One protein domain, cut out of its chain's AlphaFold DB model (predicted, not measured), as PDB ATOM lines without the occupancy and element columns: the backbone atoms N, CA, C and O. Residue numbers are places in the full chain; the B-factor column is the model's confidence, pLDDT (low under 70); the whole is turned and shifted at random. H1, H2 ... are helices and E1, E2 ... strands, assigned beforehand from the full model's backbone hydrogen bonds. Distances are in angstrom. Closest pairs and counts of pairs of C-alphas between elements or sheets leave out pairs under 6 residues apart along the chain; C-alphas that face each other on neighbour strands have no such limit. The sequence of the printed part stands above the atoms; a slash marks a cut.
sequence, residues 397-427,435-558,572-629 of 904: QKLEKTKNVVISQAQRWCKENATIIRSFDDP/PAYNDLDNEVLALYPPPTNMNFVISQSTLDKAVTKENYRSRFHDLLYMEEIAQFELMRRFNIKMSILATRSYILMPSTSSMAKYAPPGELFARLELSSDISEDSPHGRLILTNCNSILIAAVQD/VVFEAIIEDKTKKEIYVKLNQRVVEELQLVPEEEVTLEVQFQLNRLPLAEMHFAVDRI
ATOM      1  N   GLN A 397     235.965 316.527 146.148       53.97
ATOM      2  CA  GLN A 397     237.108 317.038 146.924       53.97
ATOM      3  C   GLN A 397     237.718 318.353 146.396       53.97
ATOM      4  O   GLN A 397     238.318 319.093 147.181       53.97
ATOM      5  N   LYS A 398     237.615 318.663 145.092       55.53
ATOM      6  CA  LYS A 398     237.986 319.990 144.557       55.53
ATOM      7  C   LYS A 398     236.941 321.030 144.984       55.53
ATOM      8  O   LYS A 398     237.299 322.058 145.554       55.53
ATOM      9  N   LEU A 399     235.661 320.727 144.759       54.22
ATOM     10  CA  LEU A 399     234.522 321.593 145.076       54.22
ATOM     11  C   LEU A 399     234.400 321.863 146.580       54.22
ATOM     12  O   LEU A 399     234.186 323.002 146.973       54.22
ATOM     13  N   GLU A 400     234.602 320.856 147.427       54.25
ATOM     14  CA  GLU A 400     234.619 320.966 148.886       54.25
ATOM     15  C   GLU A 400     235.800 321.789 149.382       54.25
ATOM     16  O   GLU A 400     235.639 322.516 150.350       54.25
ATOM     17  N   LYS A 401     236.976 321.753 148.744       55.47
ATOM     18  CA  LYS A 401     238.072 322.666 149.119       55.47
ATOM     19  C   LYS A 401     237.687 324.120 148.846       55.47
ATOM     20  O   LYS A 401     237.851 324.952 149.733       55.47
ATOM     21  N   THR A 402     237.095 324.409 147.687       49.25
ATOM     22  CA  THR A 402     236.563 325.744 147.365       49.25
ATOM     23  C   THR A 402     235.412 326.134 148.303       49.25
ATOM     24  O   THR A 402     235.414 327.224 148.866       49.25
ATOM     25  N   LYS A 403     234.469 325.226 148.570       50.59
ATOM     26  CA  LYS A 403     233.330 325.439 149.478       50.59
ATOM     27  C   LYS A 403     233.763 325.561 150.942       50.59
ATOM     28  O   LYS A 403     233.165 326.329 151.677       50.59
ATOM     29  N   ASN A 404     234.839 324.903 151.368       51.62
ATOM     30  CA  ASN A 404     235.409 325.059 152.708       51.62
ATOM     31  C   ASN A 404     236.111 326.417 152.883       51.62
ATOM     32  O   ASN A 404     236.105 326.960 153.986       51.62
ATOM     33  N   VAL A 405     236.623 327.024 151.803       49.72
ATOM     34  CA  VAL A 405     237.014 328.445 151.807       49.72
ATOM     35  C   VAL A 405     235.777 329.340 151.988       49.72
ATOM     36  O   VAL A 405     235.815 330.231 152.833       49.72
ATOM     37  N   VAL A 406     234.643 329.048 151.330       47.88
ATOM     38  CA  VAL A 406     233.350 329.741 151.584       47.88
ATOM     39  C   VAL A 406     232.863 329.544 153.030       47.88
ATOM     40  O   VAL A 406     232.389 330.484 153.662       47.88
ATOM     41  N   ILE A 407     233.035 328.355 153.610       47.34
ATOM     42  CA  ILE A 407     232.657 328.054 155.001       47.34
ATOM     43  C   ILE A 407     233.564 328.782 156.011       47.34
ATOM     44  O   ILE A 407     233.135 329.048 157.133       47.34
ATOM     45  N   SER A 408     234.762 329.232 155.613       44.66
ATOM     46  CA  SER A 408     235.628 330.075 156.456       44.66
ATOM     47  C   SER A 408     235.139 331.529 156.641       44.66
ATOM     48  O   SER A 408     235.821 332.331 157.277       44.66
ATOM     49  N   GLN A 409     233.918 331.861 156.187       48.34
ATOM     50  CA  GLN A 409     233.207 333.144 156.368       48.34
ATOM     51  C   GLN A 409     232.985 333.607 157.834       48.34
ATOM     52  O   GLN A 409     232.312 334.612 158.061       48.34
ATOM     53  N   ALA A 410     233.595 332.969 158.835       43.28
ATOM     54  CA  ALA A 410     233.485 333.282 160.266       43.28
ATOM     55  C   ALA A 410     234.031 334.668 160.706       43.28
ATOM     56  O   ALA A 410     234.137 334.923 161.904       43.28
ATOM     57  N   GLN A 411     234.403 335.558 159.776       52.06
ATOM     58  CA  GLN A 411     235.011 336.872 160.059       52.06
ATOM     59  C   GLN A 411     234.546 338.034 159.151       52.06
ATOM     60  O   GLN A 411     235.095 339.128 159.248       52.06
ATOM     61  N   ARG A 412     233.554 337.859 158.265       64.62
ATOM     62  CA  ARG A 412     233.027 338.984 157.461       64.62
ATOM     63  C   ARG A 412     232.091 339.840 158.317       64.62
ATOM     64  O   ARG A 412     231.110 339.289 158.802       64.62
ATOM     65  N   TRP A 413     232.295 341.157 158.435       66.12
ATOM     66  CA  TRP A 413     231.220 342.030 158.926       66.12
ATOM     67  C   TRP A 413     230.092 342.093 157.891       66.12
ATOM     68  O   TRP A 413     230.290 342.468 156.734       66.12
ATOM     69  N   CYS A 414     228.908 341.669 158.308       64.62
ATOM     70  CA  CYS A 414     227.701 341.572 157.497       64.62
ATOM     71  C   CYS A 414     226.481 341.953 158.350       64.62
ATOM     72  O   CYS A 414     226.590 342.063 159.572       64.62
ATOM     73  N   LYS A 415     225.309 342.172 157.738       63.69
ATOM     74  CA  LYS A 415     224.106 342.649 158.459       63.69
ATOM     75  C   LYS A 415     223.675 341.694 159.582       63.69
ATOM     76  O   LYS A 415     223.002 342.087 160.538       63.69
ATOM     77  N   GLU A 416     224.071 340.433 159.482       62.41
ATOM     78  CA  GLU A 416     223.776 339.359 160.417       62.41
ATOM     79  C   GLU A 416     224.585 339.506 161.719       62.41
ATOM     80  O   GLU A 416     224.010 339.322 162.791       62.41
ATOM     81  N   ASN A 417     225.862 339.915 161.657       65.62
ATOM     82  CA  ASN A 417     226.768 339.988 162.819       65.62
ATOM     83  C   ASN A 417     227.227 341.408 163.219       65.62
ATOM     84  O   ASN A 417     227.717 341.596 164.336       65.62
ATOM     85  N   ALA A 418     227.024 342.408 162.361       67.94
ATOM     86  CA  ALA A 418     227.415 343.795 162.581       67.94
ATOM     87  C   ALA A 418     226.293 344.772 162.196       67.94
ATOM     88  O   ALA A 418     225.559 344.577 161.226       67.94
ATOM     89  N   THR A 419     226.190 345.862 162.951       74.94
ATOM     90  CA  THR A 419     225.395 347.038 162.595       74.94
ATOM     91  C   THR A 419     226.279 347.946 161.749       74.94
ATOM     92  O   THR A 419     227.112 348.679 162.282       74.94
ATOM     93  N   ILE A 420     226.133 347.847 160.426       74.38
ATOM     94  CA  ILE A 420     226.897 348.649 159.465       74.38
ATOM     95  C   ILE A 420     226.207 350.007 159.300       74.38
ATOM     96  O   ILE A 420     225.132 350.082 158.707       74.38
ATOM     97  N   ILE A 421     226.834 351.065 159.813       72.94
ATOM     98  CA  ILE A 421     226.421 352.459 159.627       72.94
ATOM     99  C   ILE A 421     227.070 352.968 158.341       72.94
ATOM    100  O   ILE A 421     228.301 352.974 158.224       72.94
ATOM    101  N   ARG A 422     226.266 353.399 157.364       69.00
ATOM    102  CA  ARG A 422     226.799 353.953 156.116       69.00
ATOM    103  C   ARG A 422     227.094 355.437 156.302       69.00
ATOM    104  O   ARG A 422     226.338 356.163 156.944       69.00
ATOM    105  N   SER A 423     228.181 355.921 155.701       55.50
ATOM    106  CA  SER A 423     228.652 357.311 155.866       55.50
ATOM    107  C   SER A 423     227.668 358.398 155.408       55.50
ATOM    108  O   SER A 423     227.892 359.572 155.705       55.50
ATOM    109  N   PHE A 424     226.572 358.031 154.737       53.19
ATOM    110  CA  PHE A 424     225.555 358.945 154.213       53.19
ATOM    111  C   PHE A 424     224.156 358.765 154.810       53.19
ATOM    112  O   PHE A 424     223.201 359.302 154.251       53.19
ATOM    113  N   ASP A 425     224.010 358.066 155.939       44.75
ATOM    114  CA  ASP A 425     222.734 357.983 156.671       44.75
ATOM    115  C   ASP A 425     222.446 359.279 157.472       44.75
ATOM    116  O   ASP A 425     221.923 359.251 158.593       44.75
ATOM    117  N   ASP A 426     222.835 360.437 156.923       39.06
ATOM    118  CA  ASP A 426     222.630 361.758 157.512       39.06
ATOM    119  C   ASP A 426     221.589 362.588 156.740       39.06
ATOM    120  O   ASP A 426     221.835 362.959 155.590       39.06
ATOM    121  N   PRO A 427     220.443 362.934 157.364       37.06
ATOM    122  CA  PRO A 427     219.386 363.714 156.717       37.06
ATOM    123  C   PRO A 427     219.795 365.125 156.269       37.06
ATOM    124  O   PRO A 427     219.039 365.750 155.529       37.06
ATOM    125  N   PRO A 435     217.953 360.336 143.121       48.16
ATOM    126  CA  PRO A 435     217.620 359.073 143.780       48.16
ATOM    127  C   PRO A 435     217.608 357.905 142.792       48.16
ATOM    128  O   PRO A 435     218.256 356.882 143.024       48.16
ATOM    129  N   ALA A 436     216.983 358.128 141.630       50.19
ATOM    130  CA  ALA A 436     216.589 357.089 140.686       50.19
ATOM    131  C   ALA A 436     217.750 356.194 140.224       50.19
ATOM    132  O   ALA A 436     217.571 354.992 140.043       50.19
ATOM    133  N   TYR A 437     218.958 356.746 140.056       52.16
ATOM    134  CA  TYR A 437     220.097 355.965 139.563       52.16
ATOM    135  C   TYR A 437     220.835 355.174 140.647       52.16
ATOM    136  O   TYR A 437     221.386 354.114 140.363       52.16
ATOM    137  N   ASN A 438     220.858 355.669 141.887       60.41
ATOM    138  CA  ASN A 438     221.387 354.873 142.993       60.41
ATOM    139  C   ASN A 438     220.400 353.763 143.370       60.41
ATOM    140  O   ASN A 438     220.834 352.697 143.799       60.41
ATOM    141  N   ASP A 439     219.099 353.991 143.193       66.00
ATOM    142  CA  ASP A 439     218.073 352.970 143.401       66.00
ATOM    143  C   ASP A 439     218.267 351.805 142.410       66.00
ATOM    144  O   ASP A 439     218.401 350.668 142.855       66.00
ATOM    145  N   LEU A 440     218.471 352.081 141.113       74.25
ATOM    146  CA  LEU A 440     218.811 351.066 140.095       74.25
ATOM    147  C   LEU A 440     220.085 350.258 140.425       74.25
ATOM    148  O   LEU A 440     220.067 349.027 140.376       74.25
ATOM    149  N   ASP A 441     221.188 350.919 140.807       81.81
ATOM    150  CA  ASP A 441     222.428 350.225 141.205       81.81
ATOM    151  C   ASP A 441     222.178 349.296 142.425       81.81
ATOM    152  O   ASP A 441     222.726 348.192 142.511       81.81
ATOM    153  N   ASN A 442     221.321 349.715 143.369       78.94
ATOM    154  CA  ASN A 442     220.937 348.919 144.540       78.94
ATOM    155  C   ASN A 442     219.963 347.775 144.201       78.94
ATOM    156  O   ASN A 442     220.100 346.698 144.780       78.94
ATOM    157  N   GLU A 443     219.022 347.964 143.271       82.81
ATOM    158  CA  GLU A 443     218.121 346.912 142.775       82.81
ATOM    159  C   GLU A 443     218.918 345.746 142.180       82.81
ATOM    160  O   GLU A 443     218.668 344.585 142.500       82.81
ATOM    161  N   VAL A 444     219.946 346.041 141.382       84.81
ATOM    162  CA  VAL A 444     220.837 345.030 140.788       84.81
ATOM    163  C   VAL A 444     221.612 344.269 141.865       84.81
ATOM    164  O   VAL A 444     221.694 343.041 141.825       84.81
ATOM    165  N   LEU A 445     222.146 344.976 142.863       84.81
ATOM    166  CA  LEU A 445     222.838 344.363 144.001       84.81
ATOM    167  C   LEU A 445     221.903 343.551 144.915       84.81
ATOM    168  O   LEU A 445     222.386 342.664 145.624       84.81
ATOM    169  N   ALA A 446     220.598 343.841 144.907       81.88
ATOM    170  CA  ALA A 446     219.571 343.077 145.612       81.88
ATOM    171  C   ALA A 446     219.125 341.827 144.830       81.88
ATOM    172  O   ALA A 446     218.931 340.780 145.443       81.88
ATOM    173  N   LEU A 447     219.020 341.912 143.497       83.25
ATOM    174  CA  LEU A 447     218.746 340.771 142.611       83.25
ATOM    175  C   LEU A 447     219.877 339.730 142.633       83.25
ATOM    176  O   LEU A 447     219.603 338.532 142.583       83.25
ATOM    177  N   TYR A 448     221.131 340.179 142.748       85.50
ATOM    178  CA  TYR A 448     222.317 339.320 142.822       85.50
ATOM    179  C   TYR A 448     223.015 339.479 144.185       85.50
ATOM    180  O   TYR A 448     224.061 340.140 144.285       85.50
ATOM    181  N   PRO A 449     222.439 338.918 145.270       80.44
ATOM    182  CA  PRO A 449     223.015 338.996 146.609       80.44
ATOM    183  C   PRO A 449     224.371 338.270 146.672       80.44
ATOM    184  O   PRO A 449     224.639 337.391 145.856       80.44
ATOM    185  N   PRO A 450     225.251 338.610 147.633       75.38
ATOM    186  CA  PRO A 450     226.543 337.941 147.770       75.38
ATOM    187  C   PRO A 450     226.369 336.438 148.053       75.38
ATOM    188  O   PRO A 450     225.457 336.064 148.797       75.38
ATOM    189  N   PRO A 451     227.260 335.571 147.539       71.38
ATOM    190  CA  PRO A 451     227.162 334.134 147.738       71.38
ATOM    191  C   PRO A 451     227.396 333.769 149.212       71.38
ATOM    192  O   PRO A 451     228.444 334.049 149.807       71.38
ATOM    193  N   THR A 452     226.397 333.119 149.804       63.75
ATOM    194  CA  THR A 452     226.420 332.585 151.173       63.75
ATOM    195  C   THR A 452     226.301 331.063 151.147       63.75
ATOM    196  O   THR A 452     225.839 330.484 150.165       63.75
ATOM    197  N   ASN A 453     226.629 330.403 152.261       52.38
ATOM    198  CA  ASN A 453     226.450 328.950 152.414       52.38
ATOM    199  C   ASN A 453     224.996 328.460 152.230       52.38
ATOM    200  O   ASN A 453     224.788 327.261 152.057       52.38
ATOM    201  N   MET A 454     224.002 329.357 152.296       46.88
ATOM    202  CA  MET A 454     222.582 329.039 152.090       46.88
ATOM    203  C   MET A 454     222.149 329.219 150.628       46.88
ATOM    204  O   MET A 454     221.302 328.465 150.155       46.88
ATOM    205  N   ASN A 455     222.735 330.191 149.918       53.00
ATOM    206  CA  ASN A 455     222.253 330.635 148.606       53.00
ATOM    207  C   ASN A 455     223.146 330.179 147.441       53.00
ATOM    208  O   ASN A 455     222.712 330.239 146.294       53.00
ATOM    209  N   PHE A 456     224.383 329.743 147.707       58.34
ATOM    210  CA  PHE A 456     225.327 329.329 146.671       58.34
ATOM    211  C   PHE A 456     225.450 327.799 146.557       58.34
ATOM    212  O   PHE A 456     225.905 327.118 147.481       58.34
ATOM    213  N   VAL A 457     225.080 327.270 145.389       54.97
ATOM    214  CA  VAL A 457     225.138 325.845 145.035       54.97
ATOM    215  C   VAL A 457     225.840 325.715 143.689       54.97
ATOM    216  O   VAL A 457     225.319 326.188 142.686       54.97
ATOM    217  N   ILE A 458     227.010 325.068 143.661       58.00
ATOM    218  CA  ILE A 458     227.737 324.814 142.410       58.00
ATOM    219  C   ILE A 458     226.997 323.719 141.649       58.00
ATOM    220  O   ILE A 458     226.950 322.580 142.109       58.00
ATOM    221  N   SER A 459     226.439 324.050 140.490       59.97
ATOM    222  CA  SER A 459     225.689 323.104 139.673       59.97
ATOM    223  C   SER A 459     226.575 322.338 138.688       59.97
ATOM    224  O   SER A 459     227.668 322.776 138.314       59.97
ATOM    225  N   GLN A 460     226.087 321.192 138.207       53.84
ATOM    226  CA  GLN A 460     226.773 320.376 137.200       53.84
ATOM    227  C   GLN A 460     227.144 321.144 135.912       53.84
ATOM    228  O   GLN A 460     228.126 320.775 135.269       53.84
ATOM    229  N   SER A 461     226.464 322.244 135.562       60.09
ATOM    230  CA  SER A 461     226.829 323.061 134.389       60.09
ATOM    231  C   SER A 461     228.222 323.694 134.492       60.09
ATOM    232  O   SER A 461     228.861 323.970 133.476       60.09
ATOM    233  N   THR A 462     228.737 323.858 135.713       62.56
ATOM    234  CA  THR A 462     230.127 324.236 136.002       62.56
ATOM    235  C   THR A 462     231.103 323.078 135.758       62.56
ATOM    236  O   THR A 462     232.263 323.287 135.393       62.56
ATOM    237  N   LEU A 463     230.660 321.834 135.946       64.62
ATOM    238  CA  LEU A 463     231.475 320.638 135.725       64.62
ATOM    239  C   LEU A 463     231.571 320.261 134.244       64.62
ATOM    240  O   LEU A 463     232.640 319.800 133.833       64.62
ATOM    241  N   ASP A 464     230.530 320.541 133.454       68.81
ATOM    242  CA  ASP A 464     230.483 320.313 132.006       68.81
ATOM    243  C   ASP A 464     231.759 320.776 131.282       68.81
ATOM    244  O   ASP A 464     232.367 321.806 131.599       68.81
ATOM    245  N   LYS A 465     232.162 320.019 130.258       68.94
ATOM    246  CA  LYS A 465     233.377 320.313 129.478       68.94
ATOM    247  C   LYS A 465     233.205 321.437 128.459       68.94
ATOM    248  O   LYS A 465     234.205 321.978 128.009       68.94
ATOM    249  N   ALA A 466     231.971 321.754 128.077       77.94
ATOM    250  CA  ALA A 466     231.659 322.735 127.047       77.94
ATOM    251  C   ALA A 466     230.510 323.642 127.493       77.94
ATOM    252  O   ALA A 466     229.633 323.233 128.256       77.94
ATOM    253  N   VAL A 467     230.520 324.869 126.982       86.88
ATOM    254  CA  VAL A 467     229.420 325.821 127.129       86.88
ATOM    255  C   VAL A 467     228.395 325.545 126.023       86.88
ATOM    256  O   VAL A 467     228.767 325.443 124.855       86.88
ATOM    257  N   THR A 468     227.115 325.423 126.371       86.38
ATOM    258  CA  THR A 468     225.998 325.183 125.440       86.38
ATOM    259  C   THR A 468     224.876 326.198 125.670       86.38
ATOM    260  O   THR A 468     224.870 326.898 126.683       86.38
ATOM    261  N   LYS A 469     223.898 326.283 124.756       85.62
ATOM    262  CA  LYS A 469     222.752 327.213 124.876       85.62
ATOM    263  C   LYS A 469     221.942 326.965 126.158       85.62
ATOM    264  O   LYS A 469     221.414 327.905 126.745       85.62
ATOM    265  N   GLU A 470     221.871 325.710 126.588       82.81
ATOM    266  CA  GLU A 470     221.086 325.224 127.722       82.81
ATOM    267  C   GLU A 470     221.806 325.474 129.053       82.81
ATOM    268  O   GLU A 470     221.180 325.899 130.025       82.81
ATOM    269  N   ASN A 471     223.126 325.248 129.099       85.19
ATOM    270  CA  ASN A 471     223.905 325.377 130.331       85.19
ATOM    271  C   ASN A 471     224.455 326.802 130.568       85.19
ATOM    272  O   ASN A 471     224.734 327.146 131.721       85.19
ATOM    273  N   TYR A 472     224.502 327.647 129.520       89.12
ATOM    274  CA  TYR A 472     225.113 328.986 129.499       89.12
ATOM    275  C   TYR A 472     224.839 329.816 130.755       89.12
ATOM    276  O   TYR A 472     225.770 330.161 131.481       89.12
ATOM    277  N   ARG A 473     223.561 330.117 131.034       87.81
ATOM    278  CA  ARG A 473     223.204 331.029 132.132       87.81
ATOM    279  C   ARG A 473     223.664 330.481 133.475       87.81
ATOM    280  O   ARG A 473     224.410 331.149 134.176       87.81
ATOM    281  N   SER A 474     223.263 329.253 133.804       84.62
ATOM    282  CA  SER A 474     223.631 328.629 135.082       84.62
ATOM    283  C   SER A 474     225.146 328.545 135.281       84.62
ATOM    284  O   SER A 474     225.630 328.886 136.352       84.62
ATOM    285  N   ARG A 475     225.896 328.190 134.229       87.00
ATOM    286  CA  ARG A 475     227.354 328.093 134.281       87.00
ATOM    287  C   ARG A 475     228.000 329.448 134.557       87.00
ATOM    288  O   ARG A 475     228.856 329.537 135.427       87.00
ATOM    289  N   PHE A 476     227.611 330.499 133.834       91.81
ATOM    290  CA  PHE A 476     228.201 331.824 134.042       91.81
ATOM    291  C   PHE A 476     227.787 332.450 135.380       91.81
ATOM    292  O   PHE A 476     228.626 333.093 136.004       91.81
ATOM    293  N   HIS A 477     226.568 332.207 135.877       89.44
ATOM    294  CA  HIS A 477     226.188 332.595 137.245       89.44
ATOM    295  C   HIS A 477     227.057 331.889 138.297       89.44
ATOM    296  O   HIS A 477     227.611 332.553 139.170       89.44
ATOM    297  N   ASP A 478     227.243 330.571 138.195       85.50
ATOM    298  CA  ASP A 478     228.097 329.816 139.120       85.50
ATOM    299  C   ASP A 478     229.557 330.314 139.088       85.50
ATOM    300  O   ASP A 478     230.165 330.525 140.141       85.50
ATOM    301  N   LEU A 479     230.114 330.530 137.887       89.69
ATOM    302  CA  LEU A 479     231.475 331.044 137.678       89.69
ATOM    303  C   LEU A 479     231.661 332.446 138.266       89.69
ATOM    304  O   LEU A 479     232.629 332.665 138.989       89.69
ATOM    305  N   LEU A 480     230.722 333.368 138.033       92.19
ATOM    306  CA  LEU A 480     230.761 334.719 138.599       92.19
ATOM    307  C   LEU A 480     230.704 334.713 140.133       92.19
ATOM    308  O   LEU A 480     231.461 335.443 140.772       92.19
ATOM    309  N   TYR A 481     229.888 333.850 140.747       87.81
ATOM    310  CA  TYR A 481     229.851 333.727 142.207       87.81
ATOM    311  C   TYR A 481     231.141 333.126 142.790       87.81
ATOM    312  O   TYR A 481     231.629 333.606 143.815       87.81
ATOM    313  N   MET A 482     231.728 332.102 142.159       84.06
ATOM    314  CA  MET A 482     233.027 331.551 142.589       84.06
ATOM    315  C   MET A 482     234.176 332.542 142.405       84.06
ATOM    316  O   MET A 482     235.124 332.540 143.192       84.06
ATOM    317  N   GLU A 483     234.090 333.383 141.381       90.19
ATOM    318  CA  GLU A 483     235.023 334.470 141.132       90.19
ATOM    319  C   GLU A 483     234.883 335.574 142.196       90.19
ATOM    320  O   GLU A 483     235.882 335.967 142.798       90.19
ATOM    321  N   GLU A 484     233.654 335.973 142.552       88.69
ATOM    322  CA  GLU A 484     233.384 336.882 143.678       88.69
ATOM    323  C   GLU A 484     233.998 336.350 144.990       88.69
ATOM    324  O   GLU A 484     234.694 337.077 145.706       88.69
ATOM    325  N   ILE A 485     233.798 335.060 145.285       80.69
ATOM    326  CA  ILE A 485     234.382 334.367 146.448       80.69
ATOM    327  C   ILE A 485     235.916 334.444 146.433       80.69
ATOM    328  O   ILE A 485     236.526 334.732 147.467       80.69
ATOM    329  N   ALA A 486     236.548 334.187 145.284       82.12
ATOM    330  CA  ALA A 486     238.002 334.208 145.160       82.12
ATOM    331  C   ALA A 486     238.573 335.616 145.372       82.12
ATOM    332  O   ALA A 486     239.521 335.775 146.145       82.12
ATOM    333  N   GLN A 487     237.961 336.642 144.772       86.44
ATOM    334  CA  GLN A 487     238.347 338.041 144.980       86.44
ATOM    335  C   GLN A 487     238.265 338.431 146.466       86.44
ATOM    336  O   GLN A 487     239.207 339.018 147.007       86.44
ATOM    337  N   PHE A 488     237.199 338.022 147.166       79.12
ATOM    338  CA  PHE A 488     237.070 338.249 148.608       79.12
ATOM    339  C   PHE A 488     238.141 337.534 149.449       79.12
ATOM    340  O   PHE A 488     238.675 338.150 150.374       79.12
ATOM    341  N   GLU A 489     238.490 336.276 149.161       75.25
ATOM    342  CA  GLU A 489     239.522 335.557 149.935       75.25
ATOM    343  C   GLU A 489     240.927 336.141 149.720       75.25
ATOM    344  O   GLU A 489     241.739 336.181 150.650       75.25
ATOM    345  N   LEU A 490     241.220 336.657 148.521       76.94
ATOM    346  CA  LEU A 490     242.448 337.416 148.287       76.94
ATOM    347  C   LEU A 490     242.453 338.688 149.151       76.94
ATOM    348  O   LEU A 490     243.394 338.903 149.919       76.94
ATOM    349  N   MET A 491     241.384 339.484 149.103       76.38
ATOM    350  CA  MET A 491     241.256 340.709 149.902       76.38
ATOM    351  C   MET A 491     241.293 340.468 151.417       76.38
ATOM    352  O   MET A 491     241.821 341.308 152.149       76.38
ATOM    353  N   ARG A 492     240.801 339.319 151.906       68.81
ATOM    354  CA  ARG A 492     240.751 338.995 153.345       68.81
ATOM    355  C   ARG A 492     242.109 339.109 154.040       68.81
ATOM    356  O   ARG A 492     242.158 339.422 155.226       68.81
ATOM    357  N   ARG A 493     243.209 338.925 153.305       64.56
ATOM    358  CA  ARG A 493     244.584 339.025 153.824       64.56
ATOM    359  C   ARG A 493     244.979 340.417 154.331       64.56
ATOM    360  O   ARG A 493     245.982 340.511 155.027       64.56
ATOM    361  N   PHE A 494     244.210 341.463 154.017       63.88
ATOM    362  CA  PHE A 494     244.439 342.838 154.484       63.88
ATOM    363  C   PHE A 494     243.462 343.283 155.580       63.88
ATOM    364  O   PHE A 494     243.536 344.422 156.033       63.88
ATOM    365  N   ASN A 495     242.567 342.398 156.032       63.84
ATOM    366  CA  ASN A 495     241.654 342.688 157.134       63.84
ATOM    367  C   ASN A 495     242.408 342.538 158.465       63.84
ATOM    368  O   ASN A 495     242.472 341.448 159.036       63.84
ATOM    369  N   ILE A 496     243.058 343.615 158.909       67.19
ATOM    370  CA  ILE A 496     244.037 343.616 160.007       67.19
ATOM    371  C   ILE A 496     243.737 344.788 160.964       67.19
ATOM    372  O   ILE A 496     243.162 345.805 160.572       67.19
ATOM    373  N   LYS A 497     244.144 344.655 162.235       71.38
ATOM    374  CA  LYS A 497     244.304 345.785 163.170       71.38
ATOM    375  C   LYS A 497     245.443 346.681 162.673       71.38
ATOM    376  O   LYS A 497     246.598 346.271 162.755       71.38
ATOM    377  N   MET A 498     245.142 347.872 162.163       75.94
ATOM    378  CA  MET A 498     246.150 348.790 161.623       75.94
ATOM    379  C   MET A 498     246.111 350.157 162.303       75.94
ATOM    380  O   MET A 498     245.040 350.639 162.673       75.94
ATOM    381  N   SER A 499     247.283 350.783 162.453       79.69
ATOM    382  CA  SER A 499     247.364 352.199 162.816       79.69
ATOM    383  C   SER A 499     246.920 353.034 161.619       79.69
ATOM    384  O   SER A 499     247.420 352.842 160.507       79.69
ATOM    385  N   ILE A 500     245.966 353.935 161.835       86.50
ATOM    386  CA  ILE A 500     245.595 354.968 160.873       86.50
ATOM    387  C   ILE A 500     246.001 356.329 161.426       86.50
ATOM    388  O   ILE A 500     245.783 356.609 162.603       86.50
ATOM    389  N   LEU A 501     246.555 357.196 160.579       88.38
ATOM    390  CA  LEU A 501     246.771 358.597 160.935       88.38
ATOM    391  C   LEU A 501     245.546 359.399 160.495       88.38
ATOM    392  O   LEU A 501     245.300 359.535 159.292       88.38
ATOM    393  N   ALA A 502     244.785 359.936 161.445       89.00
ATOM    394  CA  ALA A 502     243.725 360.886 161.131       89.00
ATOM    395  C   ALA A 502     244.356 362.254 160.814       89.00
ATOM    396  O   ALA A 502     245.207 362.722 161.557       89.00
ATOM    397  N   THR A 503     243.970 362.917 159.725       88.50
ATOM    398  CA  THR A 503     244.563 364.195 159.293       88.50
ATOM    399  C   THR A 503     243.527 365.145 158.698       88.50
ATOM    400  O   THR A 503     242.513 364.725 158.134       88.50
ATOM    401  N   ARG A 504     243.779 366.455 158.801       86.00
ATOM    402  CA  ARG A 504     242.930 367.489 158.176       86.00
ATOM    403  C   ARG A 504     243.211 367.695 156.692       86.00
ATOM    404  O   ARG A 504     242.377 368.274 155.995       86.00
ATOM    405  N   SER A 505     244.381 367.292 156.206       85.94
ATOM    406  CA  SER A 505     244.787 367.555 154.826       85.94
ATOM    407  C   SER A 505     245.951 366.687 154.389       85.94
ATOM    408  O   SER A 505     246.897 366.508 155.147       85.94
ATOM    409  N   TYR A 506     245.947 366.267 153.130       84.06
ATOM    410  CA  TYR A 506     247.072 365.565 152.521       84.06
ATOM    411  C   TYR A 506     247.421 366.160 151.159       84.06
ATOM    412  O   TYR A 506     246.622 366.860 150.528       84.06
ATOM    413  N   ILE A 507     248.652 365.902 150.720       79.56
ATOM    414  CA  ILE A 507     249.189 366.385 149.450       79.56
ATOM    415  C   ILE A 507     249.564 365.176 148.609       79.56
ATOM    416  O   ILE A 507     250.502 364.452 148.931       79.56
ATOM    417  N   LEU A 508     248.873 364.998 147.488       73.12
ATOM    418  CA  LEU A 508     249.305 364.062 146.464       73.12
ATOM    419  C   LEU A 508     250.350 364.729 145.582       73.12
ATOM    420  O   LEU A 508     250.147 365.839 145.085       73.12
ATOM    421  N   MET A 509     251.448 364.016 145.343       60.34
ATOM    422  CA  MET A 509     252.478 364.385 144.373       60.34
ATOM    423  C   MET A 509     252.466 363.414 143.181       60.34
ATOM    424  O   MET A 509     253.380 362.596 143.053       60.34
ATOM    425  N   PRO A 510     251.460 363.470 142.285       55.06
ATOM    426  CA  PRO A 510     251.606 362.858 140.974       55.06
ATOM    427  C   PRO A 510     252.721 363.589 140.208       55.06
ATOM    428  O   PRO A 510     253.010 364.761 140.457       55.06
ATOM    429  N   SER A 511     253.333 362.903 139.245       43.94
ATOM    430  CA  SER A 511     254.580 363.295 138.562       43.94
ATOM    431  C   SER A 511     254.558 364.617 137.773       43.94
ATOM    432  O   SER A 511     255.574 364.987 137.188       43.94
ATOM    433  N   THR A 512     253.431 365.333 137.744       42.88
ATOM    434  CA  THR A 512     253.222 366.553 136.948       42.88
ATOM    435  C   THR A 512     252.628 367.743 137.716       42.88
ATOM    436  O   THR A 512     252.805 368.872 137.260       42.88
ATOM    437  N   SER A 513     251.960 367.551 138.864       47.69
ATOM    438  CA  SER A 513     251.377 368.656 139.651       47.69
ATOM    439  C   SER A 513     250.946 368.234 141.061       47.69
ATOM    440  O   SER A 513     250.047 367.407 141.193       47.69
ATOM    441  N   SER A 514     251.498 368.845 142.113       57.53
ATOM    442  CA  SER A 514     251.047 368.581 143.488       57.53
ATOM    443  C   SER A 514     249.626 369.102 143.729       57.53
ATOM    444  O   SER A 514     249.356 370.279 143.485       57.53
ATOM    445  N   MET A 515     248.737 368.257 144.255       68.56
ATOM    446  CA  MET A 515     247.364 368.622 144.623       68.56
ATOM    447  C   MET A 515     247.161 368.416 146.127       68.56
ATOM    448  O   MET A 515     247.306 367.303 146.626       68.56
ATOM    449  N   ALA A 516     246.824 369.491 146.841       75.19
ATOM    450  CA  ALA A 516     246.469 369.450 148.257       75.19
ATOM    451  C   ALA A 516     244.945 369.342 148.417       75.19
ATOM    452  O   ALA A 516     244.211 370.135 147.823       75.19
ATOM    453  N   LYS A 517     244.480 368.389 149.228       79.69
ATOM    454  CA  LYS A 517     243.071 368.230 149.622       79.69
ATOM    455  C   LYS A 517     242.916 368.565 151.108       79.69
ATOM    456  O   LYS A 517     243.773 368.206 151.912       79.69
ATOM    457  N   TYR A 518     241.823 369.237 151.463       83.75
ATOM    458  CA  TYR A 518     241.494 369.660 152.830       83.75
ATOM    459  C   TYR A 518     240.120 369.117 153.220       83.75
ATOM    460  O   TYR A 518     239.188 369.186 152.418       83.75
ATOM    461  N   ALA A 519     239.999 368.580 154.432       81.19
ATOM    462  CA  ALA A 519     238.739 368.075 154.954       81.19
ATOM    463  C   ALA A 519     237.803 369.242 155.346       81.19
ATOM    464  O   ALA A 519     238.268 370.229 155.930       81.19
ATOM    465  N   PRO A 520     236.496 369.160 155.038       79.69
ATOM    466  CA  PRO A 520     235.480 370.064 155.573       79.69
ATOM    467  C   PRO A 520     235.432 370.087 157.114       79.69
ATOM    468  O   PRO A 520     235.880 369.141 157.764       79.69
ATOM    469  N   PRO A 521     234.873 371.144 157.738       77.31
ATOM    470  CA  PRO A 521     234.741 371.213 159.192       77.31
ATOM    471  C   PRO A 521     233.941 370.027 159.748       77.31
ATOM    472  O   PRO A 521     232.835 369.766 159.288       77.31
ATOM    473  N   GLY A 522     234.500 369.331 160.741       78.88
ATOM    474  CA  GLY A 522     233.907 368.128 161.343       78.88
ATOM    475  C   GLY A 522     234.323 366.814 160.671       78.88
ATOM    476  O   GLY A 522     234.279 365.776 161.316       78.88
ATOM    477  N   GLU A 523     234.792 366.843 159.423       87.12
ATOM    478  CA  GLU A 523     235.310 365.667 158.714       87.12
ATOM    479  C   GLU A 523     236.837 365.543 158.863       87.12
ATOM    480  O   GLU A 523     237.537 366.523 159.129       87.12
ATOM    481  N   LEU A 524     237.368 364.335 158.654       88.69
ATOM    482  CA  LEU A 524     238.810 364.060 158.605       88.69
ATOM    483  C   LEU A 524     239.138 363.096 157.459       88.69
ATOM    484  O   LEU A 524     238.270 362.396 156.938       88.69
ATOM    485  N   PHE A 525     240.410 363.031 157.080       89.44
ATOM    486  CA  PHE A 525     240.936 361.938 156.269       89.44
ATOM    487  C   PHE A 525     241.685 360.945 157.156       89.44
ATOM    488  O   PHE A 525     242.369 361.351 158.087       89.44
ATOM    489  N   ALA A 526     241.606 359.656 156.846       88.94
ATOM    490  CA  ALA A 526     242.491 358.636 157.393       88.94
ATOM    491  C   ALA A 526     243.557 358.277 156.356       88.94
ATOM    492  O   ALA A 526     243.223 357.898 155.232       88.94
ATOM    493  N   ARG A 527     244.832 358.369 156.742       89.50
ATOM    494  CA  ARG A 527     245.966 357.828 155.989       89.50
ATOM    495  C   ARG A 527     246.277 356.434 156.529       89.50
ATOM    496  O   ARG A 527     246.697 356.283 157.676       89.50
ATOM    497  N   LEU A 528     246.030 355.430 155.698       86.44
ATOM    498  CA  LEU A 528     246.270 354.017 155.970       86.44
ATOM    499  C   LEU A 528     247.644 353.643 155.407       86.44
ATOM    500  O   LEU A 528     247.783 353.520 154.189       86.44
ATOM    501  N   GLU A 529     248.646 353.461 156.270       78.69
ATOM    502  CA  GLU A 529     249.936 352.883 155.868       78.69
ATOM    503  C   GLU A 529     249.832 351.357 155.777       78.69
ATOM    504  O   GLU A 529     249.318 350.695 156.679       78.69
ATOM    505  N   LEU A 530     250.325 350.784 154.679       72.69
ATOM    506  CA  LEU A 530     250.242 349.349 154.425       72.69
ATOM    507  C   LEU A 530     251.585 348.662 154.672       72.69
ATOM    508  O   LEU A 530     252.636 349.129 154.240       72.69
ATOM    509  N   SER A 531     251.543 347.494 155.319       63.59
ATOM    510  CA  SER A 531     252.729 346.714 155.710       63.59
ATOM    511  C   SER A 531     253.554 346.162 154.540       63.59
ATOM    512  O   SER A 531     254.654 345.653 154.744       63.59
ATOM    513  N   SER A 532     253.017 346.210 153.323       65.88
ATOM    514  CA  SER A 532     253.652 345.735 152.095       65.88
ATOM    515  C   SER A 532     253.227 346.602 150.920       65.88
ATOM    516  O   SER A 532     252.051 346.954 150.822       65.88
ATOM    517  N   ASP A 533     254.154 346.874 150.003       63.84
ATOM    518  CA  ASP A 533     253.883 347.671 148.806       63.84
ATOM    519  C   ASP A 533     252.771 347.030 147.970       63.84
ATOM    520  O   ASP A 533     252.891 345.895 147.503       63.84
ATOM    521  N   ILE A 534     251.700 347.790 147.743       68.25
ATOM    522  CA  ILE A 534     250.696 347.447 146.747       68.25
ATOM    523  C   ILE A 534     251.351 347.629 145.376       68.25
ATOM    524  O   ILE A 534     251.539 348.754 144.902       68.25
ATOM    525  N   SER A 535     251.679 346.511 144.723       71.19
ATOM    526  CA  SER A 535     251.952 346.506 143.286       71.19
ATOM    527  C   SER A 535     250.741 346.024 142.499       71.19
ATOM    528  O   SER A 535     250.102 345.032 142.864       71.19
ATOM    529  N   GLU A 536     250.516 346.677 141.360       69.75
ATOM    530  CA  GLU A 536     249.652 346.204 140.277       69.75
ATOM    531  C   GLU A 536     250.096 344.829 139.753       69.75
ATOM    532  O   GLU A 536     249.280 344.113 139.192       69.75
ATOM    533  N   ASP A 537     251.348 344.410 139.972       74.19
ATOM    534  CA  ASP A 537     251.842 343.071 139.600       74.19
ATOM    535  C   ASP A 537     251.274 341.943 140.485       74.19
ATOM    536  O   ASP A 537     251.355 340.771 140.123       74.19
ATOM    537  N   SER A 538     250.721 342.277 141.657       78.88
ATOM    538  CA  SER A 538     250.142 341.306 142.592       78.88
ATOM    539  C   SER A 538     248.613 341.281 142.471       78.88
ATOM    540  O   SER A 538     248.009 342.354 142.485       78.88
ATOM    541  N   PRO A 539     247.950 340.106 142.420       76.00
ATOM    542  CA  PRO A 539     246.489 340.043 142.282       76.00
ATOM    543  C   PRO A 539     245.783 340.702 143.478       76.00
ATOM    544  O   PRO A 539     244.828 341.458 143.333       76.00
ATOM    545  N   HIS A 540     246.346 340.488 144.669       77.25
ATOM    546  CA  HIS A 540     245.997 341.132 145.933       77.25
ATOM    547  C   HIS A 540     246.014 342.664 145.875       77.25
ATOM    548  O   HIS A 540     245.024 343.309 146.217       77.25
ATOM    549  N   GLY A 541     247.139 343.248 145.456       77.12
ATOM    550  CA  GLY A 541     247.296 344.696 145.376       77.12
ATOM    551  C   GLY A 541     246.446 345.306 144.265       77.12
ATOM    552  O   GLY A 541     245.824 346.348 144.471       77.12
ATOM    553  N   ARG A 542     246.350 344.623 143.119       81.94
ATOM    554  CA  ARG A 542     245.515 345.030 141.989       81.94
ATOM    555  C   ARG A 542     244.048 345.157 142.400       81.94
ATOM    556  O   ARG A 542     243.510 346.247 142.252       81.94
ATOM    557  N   LEU A 543     243.454 344.142 143.043       83.25
ATOM    558  CA  LEU A 543     242.074 344.201 143.561       83.25
ATOM    559  C   LEU A 543     241.817 345.404 144.481       83.25
ATOM    560  O   LEU A 543     240.761 346.035 144.395       83.25
ATOM    561  N   ILE A 544     242.777 345.763 145.338       80.75
ATOM    562  CA  ILE A 544     242.648 346.946 146.200       80.75
ATOM    563  C   ILE A 544     242.694 348.240 145.380       80.75
ATOM    564  O   ILE A 544     241.901 349.154 145.627       80.75
ATOM    565  N   LEU A 545     243.563 348.331 144.372       78.69
ATOM    566  CA  LEU A 545     243.661 349.504 143.499       78.69
ATOM    567  C   LEU A 545     242.450 349.669 142.574       78.69
ATOM    568  O   LEU A 545     241.935 350.783 142.465       78.69
ATOM    569  N   THR A 546     241.967 348.594 141.954       76.88
ATOM    570  CA  THR A 546     240.951 348.647 140.891       76.88
ATOM    571  C   THR A 546     239.528 348.396 141.382       76.88
ATOM    572  O   THR A 546     238.610 349.069 140.918       76.88
ATOM    573  N   ASN A 547     239.329 347.480 142.341       81.31
ATOM    574  CA  ASN A 547     238.001 346.951 142.681       81.31
ATOM    575  C   ASN A 547     237.510 347.333 144.093       81.31
ATOM    576  O   ASN A 547     236.385 346.993 144.436       81.31
ATOM    577  N   CYS A 548     238.285 348.046 144.918       82.50
ATOM    578  CA  CYS A 548     237.828 348.512 146.239       82.50
ATOM    579  C   CYS A 548     237.446 349.999 146.226       82.50
ATOM    580  O   CYS A 548     238.289 350.833 145.903       82.50
ATOM    581  N   ASN A 549     236.223 350.346 146.633       82.00
ATOM    582  CA  ASN A 549     235.755 351.746 146.689       82.00
ATOM    583  C   ASN A 549     235.521 352.252 148.122       82.00
ATOM    584  O   ASN A 549     235.611 353.452 148.376       82.00
ATOM    585  N   SER A 550     235.252 351.353 149.067       85.56
ATOM    586  CA  SER A 550     235.070 351.675 150.481       85.56
ATOM    587  C   SER A 550     235.784 350.661 151.373       85.56
ATOM    588  O   SER A 550     236.198 349.576 150.948       85.56
ATOM    589  N   ILE A 551     235.952 351.046 152.631       86.75
ATOM    590  CA  ILE A 551     236.373 350.174 153.719       86.75
ATOM    591  C   ILE A 551     235.332 350.235 154.833       86.75
ATOM    592  O   ILE A 551     234.649 351.243 155.017       86.75
ATOM    593  N   LEU A 552     235.233 349.156 155.592       86.44
ATOM    594  CA  LEU A 552     234.576 349.154 156.886       86.44
ATOM    595  C   LEU A 552     235.629 349.369 157.976       86.44
ATOM    596  O   LEU A 552     236.723 348.811 157.892       86.44
ATOM    597  N   ILE A 553     235.294 350.166 158.987       87.56
ATOM    598  CA  ILE A 553     236.172 350.517 160.108       87.56
ATOM    599  C   ILE A 553     235.429 350.281 161.422       87.56
ATOM    600  O   ILE A 553     234.258 350.640 161.553       87.56
ATOM    601  N   ALA A 554     236.111 349.718 162.416       85.81
ATOM    602  CA  ALA A 554     235.600 349.621 163.778       85.81
ATOM    603  C   ALA A 554     236.714 349.787 164.820       85.81
ATOM    604  O   ALA A 554     237.874 349.445 164.577       85.81
ATOM    605  N   ALA A 555     236.344 350.253 166.015       82.62
ATOM    606  CA  ALA A 555     237.233 350.233 167.171       82.62
ATOM    607  C   ALA A 555     237.691 348.798 167.486       82.62
ATOM    608  O   ALA A 555     236.926 347.837 167.318       82.62
ATOM    609  N   VAL A 556     238.931 348.662 167.956       78.88
ATOM    610  CA  VAL A 556     239.476 347.397 168.462       78.88
ATOM    611  C   VAL A 556     238.722 347.006 169.733       78.88
ATOM    612  O   VAL A 556     238.590 347.818 170.646       78.88
ATOM    613  N   GLN A 557     238.235 345.767 169.805       69.31
ATOM    614  CA  GLN A 557     237.640 345.219 171.029       69.31
ATOM    615  C   GLN A 557     238.636 344.299 171.745       69.31
ATOM    616  O   GLN A 557     239.288 343.467 171.107       69.31
ATOM    617  N   ASP A 558     238.723 344.428 173.069       53.06
ATOM    618  CA  ASP A 558     239.461 343.493 173.920       53.06
ATOM    619  C   ASP A 558     238.625 342.233 174.178       53.06
ATOM    620  O   ASP A 558     237.531 342.288 174.744       53.06
ATOM    621  N   VAL A 572     229.096 347.634 166.203       78.75
ATOM    622  CA  VAL A 572     228.966 348.825 165.351       78.75
ATOM    623  C   VAL A 572     230.195 348.931 164.452       78.75
ATOM    624  O   VAL A 572     231.327 348.765 164.914       78.75
ATOM    625  N   VAL A 573     229.956 349.151 163.164       84.81
ATOM    626  CA  VAL A 573     230.971 349.214 162.111       84.81
ATOM    627  C   VAL A 573     230.588 350.338 161.153       84.81
ATOM    628  O   VAL A 573     229.427 350.438 160.764       84.81
ATOM    629  N   PHE A 574     231.545 351.165 160.744       84.75
ATOM    630  CA  PHE A 574     231.299 352.328 159.893       84.75
ATOM    631  C   PHE A 574     231.845 352.123 158.484       84.75
ATOM    632  O   PHE A 574     232.977 351.670 158.326       84.75
ATOM    633  N   GLU A 575     231.081 352.496 157.459       85.12
ATOM    634  CA  GLU A 575     231.575 352.551 156.079       85.12
ATOM    635  C   GLU A 575     232.246 353.893 155.771       85.12
ATOM    636  O   GLU A 575     231.626 354.951 155.892       85.12
ATOM    637  N   ALA A 576     233.488 353.844 155.292       85.25
ATOM    638  CA  ALA A 576     234.287 354.999 154.903       85.25
ATOM    639  C   ALA A 576     234.794 354.843 153.456       85.25
ATOM    640  O   ALA A 576     235.185 353.755 153.034       85.25
ATOM    641  N   ILE A 577     234.771 355.922 152.671       83.25
ATOM    642  CA  ILE A 577     235.073 355.880 151.228       83.25
ATOM    643  C   ILE A 577     236.561 356.081 150.984       83.25
ATOM    644  O   ILE A 577     237.166 356.983 151.561       83.25
ATOM    645  N   ILE A 578     237.139 355.291 150.082       84.50
ATOM    646  CA  ILE A 578     238.504 355.508 149.607       84.50
ATOM    647  C   ILE A 578     238.496 356.692 148.631       84.50
ATOM    648  O   ILE A 578     237.909 356.614 147.555       84.50
ATOM    649  N   GLU A 579     239.153 357.782 149.018       81.75
ATOM    650  CA  GLU A 579     239.234 359.030 148.250       81.75
ATOM    651  C   GLU A 579     240.404 358.995 147.253       81.75
ATOM    652  O   GLU A 579     240.243 359.396 146.104       81.75
ATOM    653  N   ASP A 580     241.567 358.482 147.671       79.94
ATOM    654  CA  ASP A 580     242.759 358.336 146.826       79.94
ATOM    655  C   ASP A 580     243.610 357.124 147.242       79.94
ATOM    656  O   ASP A 580     243.579 356.665 148.386       79.94
ATOM    657  N   LYS A 581     244.409 356.604 146.301       81.81
ATOM    658  CA  LYS A 581     245.272 355.428 146.498       81.81
ATOM    659  C   LYS A 581     246.675 355.688 145.961       81.81
ATOM    660  O   LYS A 581     246.843 356.240 144.875       81.81
ATOM    661  N   THR A 582     247.685 355.235 146.693       78.38
ATOM    662  CA  THR A 582     249.090 355.207 146.263       78.38
ATOM    663  C   THR A 582     249.659 353.792 146.442       78.38
ATOM    664  O   THR A 582     248.965 352.890 146.904       78.38
ATOM    665  N   LYS A 583     250.940 353.572 146.108       73.94
ATOM    666  CA  LYS A 583     251.592 352.255 146.270       73.94
ATOM    667  C   LYS A 583     251.810 351.817 147.729       73.94
ATOM    668  O   LYS A 583     252.066 350.640 147.961       73.94
ATOM    669  N   LYS A 584     251.768 352.743 148.694       75.81
ATOM    670  CA  LYS A 584     252.049 352.480 150.126       75.81
ATOM    671  C   LYS A 584     250.959 352.984 151.074       75.81
ATOM    672  O   LYS A 584     250.825 352.469 152.177       75.81
ATOM    673  N   GLU A 585     250.203 353.988 150.640       84.44
ATOM    674  CA  GLU A 585     249.226 354.712 151.450       84.44
ATOM    675  C   GLU A 585     247.867 354.738 150.751       84.44
ATOM    676  O   GLU A 585     247.791 355.022 149.548       84.44
ATOM    677  N   ILE A 586     246.797 354.509 151.508       86.12
ATOM    678  CA  ILE A 586     245.418 354.719 151.059       86.12
ATOM    679  C   ILE A 586     244.812 355.860 151.876       86.12
ATOM    680  O   ILE A 586     244.947 355.896 153.098       86.12
ATOM    681  N   TYR A 587     244.150 356.792 151.195       88.19
ATOM    682  CA  TYR A 587     243.500 357.948 151.801       88.19
ATOM    683  C   TYR A 587     241.990 357.735 151.795       88.19
ATOM    684  O   TYR A 587     241.382 357.524 150.745       88.19
ATOM    685  N   VAL A 588     241.385 357.771 152.979       88.56
ATOM    686  CA  VAL A 588     239.972 357.443 153.199       88.56
ATOM    687  C   VAL A 588     239.263 358.638 153.823       88.56
ATOM    688  O   VAL A 588     239.804 359.276 154.724       88.56
ATOM    689  N   LYS A 589     238.055 358.957 153.360       87.00
ATOM    690  CA  LYS A 589     237.231 360.034 153.912       87.00
ATOM    691  C   LYS A 589     236.429 359.546 155.123       87.00
ATOM    692  O   LYS A 589     235.660 358.591 155.010       87.00
ATOM    693  N   LEU A 590     236.569 360.238 156.253       87.50
ATOM    694  CA  LEU A 590     235.813 360.018 157.485       87.50
ATOM    695  C   LEU A 590     234.803 361.156 157.679       87.50
ATOM    696  O   LEU A 590     235.178 362.331 157.685       87.50
ATOM    697  N   ASN A 591     233.524 360.815 157.843       83.62
ATOM    698  CA  ASN A 591     232.485 361.803 158.132       83.62
ATOM    699  C   ASN A 591     232.502 362.216 159.620       83.62
ATOM    700  O   ASN A 591     233.144 361.571 160.451       83.62
ATOM    701  N   GLN A 592     231.747 363.261 159.964       83.44
ATOM    702  CA  GLN A 592     231.683 363.778 161.335       83.44
ATOM    703  C   GLN A 592     231.227 362.734 162.368       83.44
ATOM    704  O   GLN A 592     231.823 362.649 163.436       83.44
ATOM    705  N   ARG A 593     230.237 361.885 162.048       82.69
ATOM    706  CA  ARG A 593     229.759 360.845 162.979       82.69
ATOM    707  C   ARG A 593     230.846 359.821 163.312       82.69
ATOM    708  O   ARG A 593     231.009 359.474 164.473       82.69
ATOM    709  N   VAL A 594     231.627 359.382 162.322       84.62
ATOM    710  CA  VAL A 594     232.758 358.462 162.537       84.62
ATOM    711  C   VAL A 594     233.834 359.117 163.400       84.62
ATOM    712  O   VAL A 594     234.372 358.470 164.294       84.62
ATOM    713  N   VAL A 595     234.134 360.398 163.160       84.69
ATOM    714  CA  VAL A 595     235.103 361.166 163.958       84.69
ATOM    715  C   VAL A 595     234.638 361.313 165.413       84.69
ATOM    716  O   VAL A 595     235.444 361.135 166.323       84.69
ATOM    717  N   GLU A 596     233.351 361.574 165.646       85.56
ATOM    718  CA  GLU A 596     232.766 361.711 166.986       85.56
ATOM    719  C   GLU A 596     232.651 360.366 167.729       85.56
ATOM    720  O   GLU A 596     233.092 360.264 168.874       85.56
ATOM    721  N   GLU A 597     232.113 359.320 167.093       84.25
ATOM    722  CA  GLU A 597     231.892 358.009 167.728       84.25
ATOM    723  C   GLU A 597     233.194 357.227 167.972       84.25
ATOM    724  O   GLU A 597     233.311 356.543 168.989       84.25
ATOM    725  N   LEU A 598     234.192 357.349 167.087       83.75
ATOM    726  CA  LEU A 598     235.529 356.771 167.289       83.75
ATOM    727  C   LEU A 598     236.501 357.724 168.013       83.75
ATOM    728  O   LEU A 598     237.662 357.368 168.196       83.75
ATOM    729  N   GLN A 599     236.039 358.911 168.433       83.69
ATOM    730  CA  GLN A 599     236.810 359.925 169.173       83.69
ATOM    731  C   GLN A 599     238.143 360.306 168.498       83.69
ATOM    732  O   GLN A 599     239.175 360.459 169.152       83.69
ATOM    733  N   LEU A 600     238.131 360.452 167.171       86.12
ATOM    734  CA  LEU A 600     239.341 360.651 166.373       86.12
ATOM    735  C   LEU A 600     239.849 362.093 166.475       86.12
ATOM    736  O   LEU A 600     239.162 363.048 166.106       86.12
ATOM    737  N   VAL A 601     241.092 362.246 166.928       86.44
ATOM    738  CA  VAL A 601     241.774 363.540 167.027       86.44
ATOM    739  C   VAL A 601     242.617 363.780 165.764       86.44
ATOM    740  O   VAL A 601     243.257 362.850 165.271       86.44
ATOM    741  N   PRO A 602     242.643 365.000 165.192       85.81
ATOM    742  CA  PRO A 602     243.452 365.275 164.010       85.81
ATOM    743  C   PRO A 602     244.954 365.258 164.317       85.81
ATOM    744  O   PRO A 602     245.397 365.848 165.298       85.81
ATOM    745  N   GLU A 603     245.719 364.676 163.397       88.06
ATOM    746  CA  GLU A 603     247.159 364.396 163.468       88.06
ATOM    747  C   GLU A 603     247.569 363.389 164.567       88.06
ATOM    748  O   GLU A 603     248.741 363.331 164.941       88.06
ATOM    749  N   GLU A 604     246.630 362.564 165.050       87.44
ATOM    750  CA  GLU A 604     246.905 361.431 165.946       87.44
ATOM    751  C   GLU A 604     246.782 360.074 165.231       87.44
ATOM    752  O   GLU A 604     245.982 359.886 164.306       87.44
ATOM    753  N   GLU A 605     247.600 359.116 165.673       86.94
ATOM    754  CA  GLU A 605     247.546 357.721 165.238       86.94
ATOM    755  C   GLU A 605     246.589 356.909 166.116       86.94
ATOM    756  O   GLU A 605     246.737 356.856 167.338       86.94
ATOM    757  N   VAL A 606     245.632 356.226 165.485       86.12
ATOM    758  CA  VAL A 606     244.636 355.387 166.162       86.12
ATOM    759  C   VAL A 606     244.655 353.991 165.551       86.12
ATOM    760  O   VAL A 606     244.533 353.829 164.339       86.12
ATOM    761  N   THR A 607     244.786 352.958 166.387       84.94
ATOM    762  CA  THR A 607     244.683 351.567 165.922       84.94
ATOM    763  C   THR A 607     243.219 351.168 165.786       84.94
ATOM    764  O   THR A 607     242.490 351.129 166.777       84.94
ATOM    765  N   LEU A 608     242.800 350.831 164.568       85.56
ATOM    766  CA  LEU A 608     241.442 350.395 164.243       85.56
ATOM    767  C   LEU A 608     241.472 349.052 163.511       85.56
ATOM    768  O   LEU A 608     242.469 348.675 162.895       85.56
ATOM    769  N   GLU A 609     240.365 348.318 163.563       84.19
ATOM    770  CA  GLU A 609     240.154 347.180 162.670       84.19
ATOM    771  C   GLU A 609     239.571 347.695 161.357       84.19
ATOM    772  O   GLU A 609     238.559 348.400 161.353       84.19
ATOM    773  N   VAL A 610     240.221 347.344 160.247       83.00
ATOM    774  CA  VAL A 610     239.828 347.745 158.894       83.00
ATOM    775  C   VAL A 610     239.490 346.506 158.071       83.00
ATOM    776  O   VAL A 610     240.228 345.522 158.092       83.00
ATOM    777  N   GLN A 611     238.389 346.560 157.322       83.81
ATOM    778  CA  GLN A 611     237.983 345.528 156.369       83.81
ATOM    779  C   GLN A 611     237.674 346.151 155.000       83.81
ATOM    780  O   GLN A 611     236.672 346.852 154.840       83.81
ATOM    781  N   PHE A 612     238.484 345.846 153.985       83.69
ATOM    782  CA  PHE A 612     238.259 346.335 152.619       83.69
ATOM    783  C   PHE A 612     236.972 345.758 152.011       83.69
ATOM    784  O   PHE A 612     236.699 344.563 152.149       83.69
ATOM    785  N   GLN A 613     236.191 346.596 151.319       84.19
ATOM    786  CA  GLN A 613     234.966 346.178 150.634       84.19
ATOM    787  C   GLN A 613     235.175 346.104 149.122       84.19
ATOM    788  O   GLN A 613     235.559 347.082 148.476       84.19
ATOM    789  N   LEU A 614     234.888 344.928 148.560       85.44
ATOM    790  CA  LEU A 614     234.874 344.705 147.120       85.44
ATOM    791  C   LEU A 614     233.682 345.448 146.509       85.44
ATOM    792  O   LEU A 614     232.542 345.284 146.952       85.44
ATOM    793  N   ASN A 615     233.929 346.214 145.453       86.50
ATOM    794  CA  ASN A 615     232.883 346.732 144.589       86.50
ATOM    795  C   ASN A 615     232.255 345.563 143.817       86.50
ATOM    796  O   ASN A 615     232.766 345.149 142.780       86.50
ATOM    797  N   ARG A 616     231.141 345.037 144.332       88.94
ATOM    798  CA  ARG A 616     230.391 343.936 143.707       88.94
ATOM    799  C   ARG A 616     229.662 344.335 142.426       88.94
ATOM    800  O   ARG A 616     229.263 343.443 141.682       88.94
ATOM    801  N   LEU A 617     229.447 345.635 142.182       87.94
ATOM    802  CA  LEU A 617     228.569 346.097 141.105       87.94
ATOM    803  C   LEU A 617     228.961 345.504 139.738       87.94
ATOM    804  O   LEU A 617     228.085 344.883 139.152       87.94
ATOM    805  N   PRO A 618     230.230 345.520 139.275       90.62
ATOM    806  CA  PRO A 618     230.595 344.942 137.977       90.62
ATOM    807  C   PRO A 618     230.241 343.454 137.824       90.62
ATOM    808  O   PRO A 618     229.787 343.042 136.762       90.62
ATOM    809  N   LEU A 619     230.384 342.645 138.880       92.19
ATOM    810  CA  LEU A 619     230.004 341.226 138.846       92.19
ATOM    811  C   LEU A 619     228.474 341.065 138.792       92.19
ATOM    812  O   LEU A 619     227.961 340.256 138.022       92.19
ATOM    813  N   ALA A 620     227.730 341.888 139.536       92.19
ATOM    814  CA  ALA A 620     226.267 341.928 139.474       92.19
ATOM    815  C   ALA A 620     225.737 342.459 138.119       92.19
ATOM    816  O   ALA A 620     224.697 342.009 137.639       92.19
ATOM    817  N   GLU A 621     226.466 343.362 137.455       92.56
ATOM    818  CA  GLU A 621     226.189 343.799 136.080       92.56
ATOM    819  C   GLU A 621     226.395 342.658 135.070       92.56
ATOM    820  O   GLU A 621     225.557 342.473 134.185       92.56
ATOM    821  N   MET A 622     227.442 341.843 135.238       95.12
ATOM    822  CA  MET A 622     227.684 340.650 134.418       95.12
ATOM    823  C   MET A 622     226.594 339.583 134.617       95.12
ATOM    824  O   MET A 622     226.064 339.067 133.632       95.12
ATOM    825  N   HIS A 623     226.187 339.302 135.863       93.38
ATOM    826  CA  HIS A 623     225.042 338.426 136.158       93.38
ATOM    827  C   HIS A 623     223.759 338.919 135.464       93.38
ATOM    828  O   HIS A 623     223.063 338.152 134.793       93.38
ATOM    829  N   PHE A 624     223.480 340.223 135.556       92.06
ATOM    830  CA  PHE A 624     222.343 340.851 134.887       92.06
ATOM    831  C   PHE A 624     222.403 340.698 133.362       92.06
ATOM    832  O   PHE A 624     221.394 340.371 132.737       92.06
ATOM    833  N   ALA A 625     223.569 340.892 132.744       94.00
ATOM    834  CA  ALA A 625     223.731 340.716 131.304       94.00
ATOM    835  C   ALA A 625     223.478 339.258 130.864       94.00
ATOM    836  O   ALA A 625     222.832 339.029 129.838       94.00
ATOM    837  N   VAL A 626     223.905 338.273 131.665       94.06
ATOM    838  CA  VAL A 626     223.667 336.834 131.430       94.06
ATOM    839  C   VAL A 626     222.174 336.475 131.487       94.06
ATOM    840  O   VAL A 626     221.696 335.693 130.659       94.06
ATOM    841  N   ASP A 627     221.398 337.071 132.394       91.06
ATOM    842  CA  ASP A 627     219.941 336.878 132.416       91.06
ATOM    843  C   ASP A 627     219.227 337.635 131.292       91.06
ATOM    844  O   ASP A 627     218.270 337.126 130.701       91.06
ATOM    845  N   ARG A 628     219.690 338.846 130.959       89.38
ATOM    846  CA  ARG A 628     219.052 339.717 129.962       89.38
ATOM    847  C   ARG A 628     219.495 339.464 128.519       89.38
ATOM    848  O   ARG A 628     218.895 340.051 127.617       89.38
ATOM    849  N   ILE A 629     220.457 338.584 128.229       89.12
ATOM    850  CA  ILE A 629     220.741 338.195 126.840       89.12
ATOM    851  C   ILE A 629     219.619 337.292 126.304       89.12
ATOM    852  O   ILE A 629     219.347 336.216 126.834       89.12
TER     853      ILE A 629
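This is residues 397 to 427, 435 to 558 and 572 to 629 of the 904 residues of the protein "C2H2-type domain-containing protein" of Hyalella azteca (UniProt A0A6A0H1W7). A closed barrel of six strands makes one end of this domain, with H5 and H6 packed on its outside and the small hairpin of E3 and E4 set beside it. From the barrel an arm of helices reaches out: long H4 with H7 side by side, and round them H1, H2 and little H3. Read 213 printed residues with seven named helices and nine named strands, in the order H1 E1 H2 H3 H4 E2 E3 E4 E5 H5 E6 E7 E8 H6 E9 H7; the class is mixed, helices and strands. The barrel is antiparallel round its ring, and E1 is paired parallel onto it. The whole is compact, with a radius of gyration of the C-alphas of 19.4 A and spans of 58 by 41 by 40 A.

Start with H1, residues 397 to 407: it is close to but not clearly touching H4, residues 472 to 492, and their closest C-alphas, of Val 406 and Ile 485, are 7.0 A apart. Next, E1, residues 418 to 421, is the parallel neighbour of E7, residues 572 to 581, with N 421 and O 573 at 2.8 A. With residues 441 to 445 alone, H2, residues 435 to 447, touches H7, residues 617 to 628, only just about perpendicular at 73 degrees; the closest C-alphas are those of Leu 445 and Ala 620, 6.2 A. H3, residues 460 to 463, touches H4, the closest C-alphas being those of Thr 462 and Arg 475, 5.1 A. H4 is the hub; it touches H7 at a shallow tilt of 7 degrees, opposite ways, the closest C-alphas being those of Arg 473 and Val 626, 5.9 A. With its residues 487 to 491 alone it touches H5, residues 539 to 547, about perpendicular at 73 degrees, with the C-alphas of Leu 490 and His 540 closest at 5.7 A. Trace the ring from E2, residues 496 to 503, to E5, residues 524 to 529, with N 501 and O 527 at 3.0 A. E8, residues 585 to 590, follows, with N 526 and O 588 at 2.8 A, then E7, its hairpin partner, with N 579 and O 587 at 2.8 A. E6, residues 548 to 555, has N 551 and O 576 of E7 at 2.8 A, and E9, residues 605 to 614, closes the ring, with N 552 and O 611 at 2.8 A towards E6 and N 498 and O 608 at 2.9 A towards E2. E9 bends by 62 degrees at residue 608. The hairpin of E3, residues 505 to 508, and E4, residues 515 to 518, has N 508 and O 515 at 2.9 A. H5 and H6, residues 592 to 597, lie outside the barrel at heights over the sheet of 8.7 A and 7.7 A. Apart from H3, too short for one, each helix has every O i to N i+4 pair within hydrogen-bond range.

Find C-alpha 397 at (237.108, 317.038, 146.924), where H1 begins its 14.4 A. H2 runs 18.4 A, and H4 runs 30.2 A from C-alpha 472 at (225.113, 328.986, 129.499). E2 spans 20.6 A, E6 21.0 A, E7 25.8 A and E9 25.7 A. H7 runs 16.0 A to C-alpha 628 at (219.052, 339.717, 129.962).

The farthest C-alphas, of Glu 470 and Glu 603, are 59.1 A apart. Residues 428 to 434 and 559 to 571 are not printed, with gaps of 13.9 A and 14.6 A. Of the links printed whole, H2 to H3 is long. Residues 435 to 440 of H2 stand free. The mean pLDDT of the printed part is 75.5; 66 residues are under 70, among them 397 to 418 and 452 to 465.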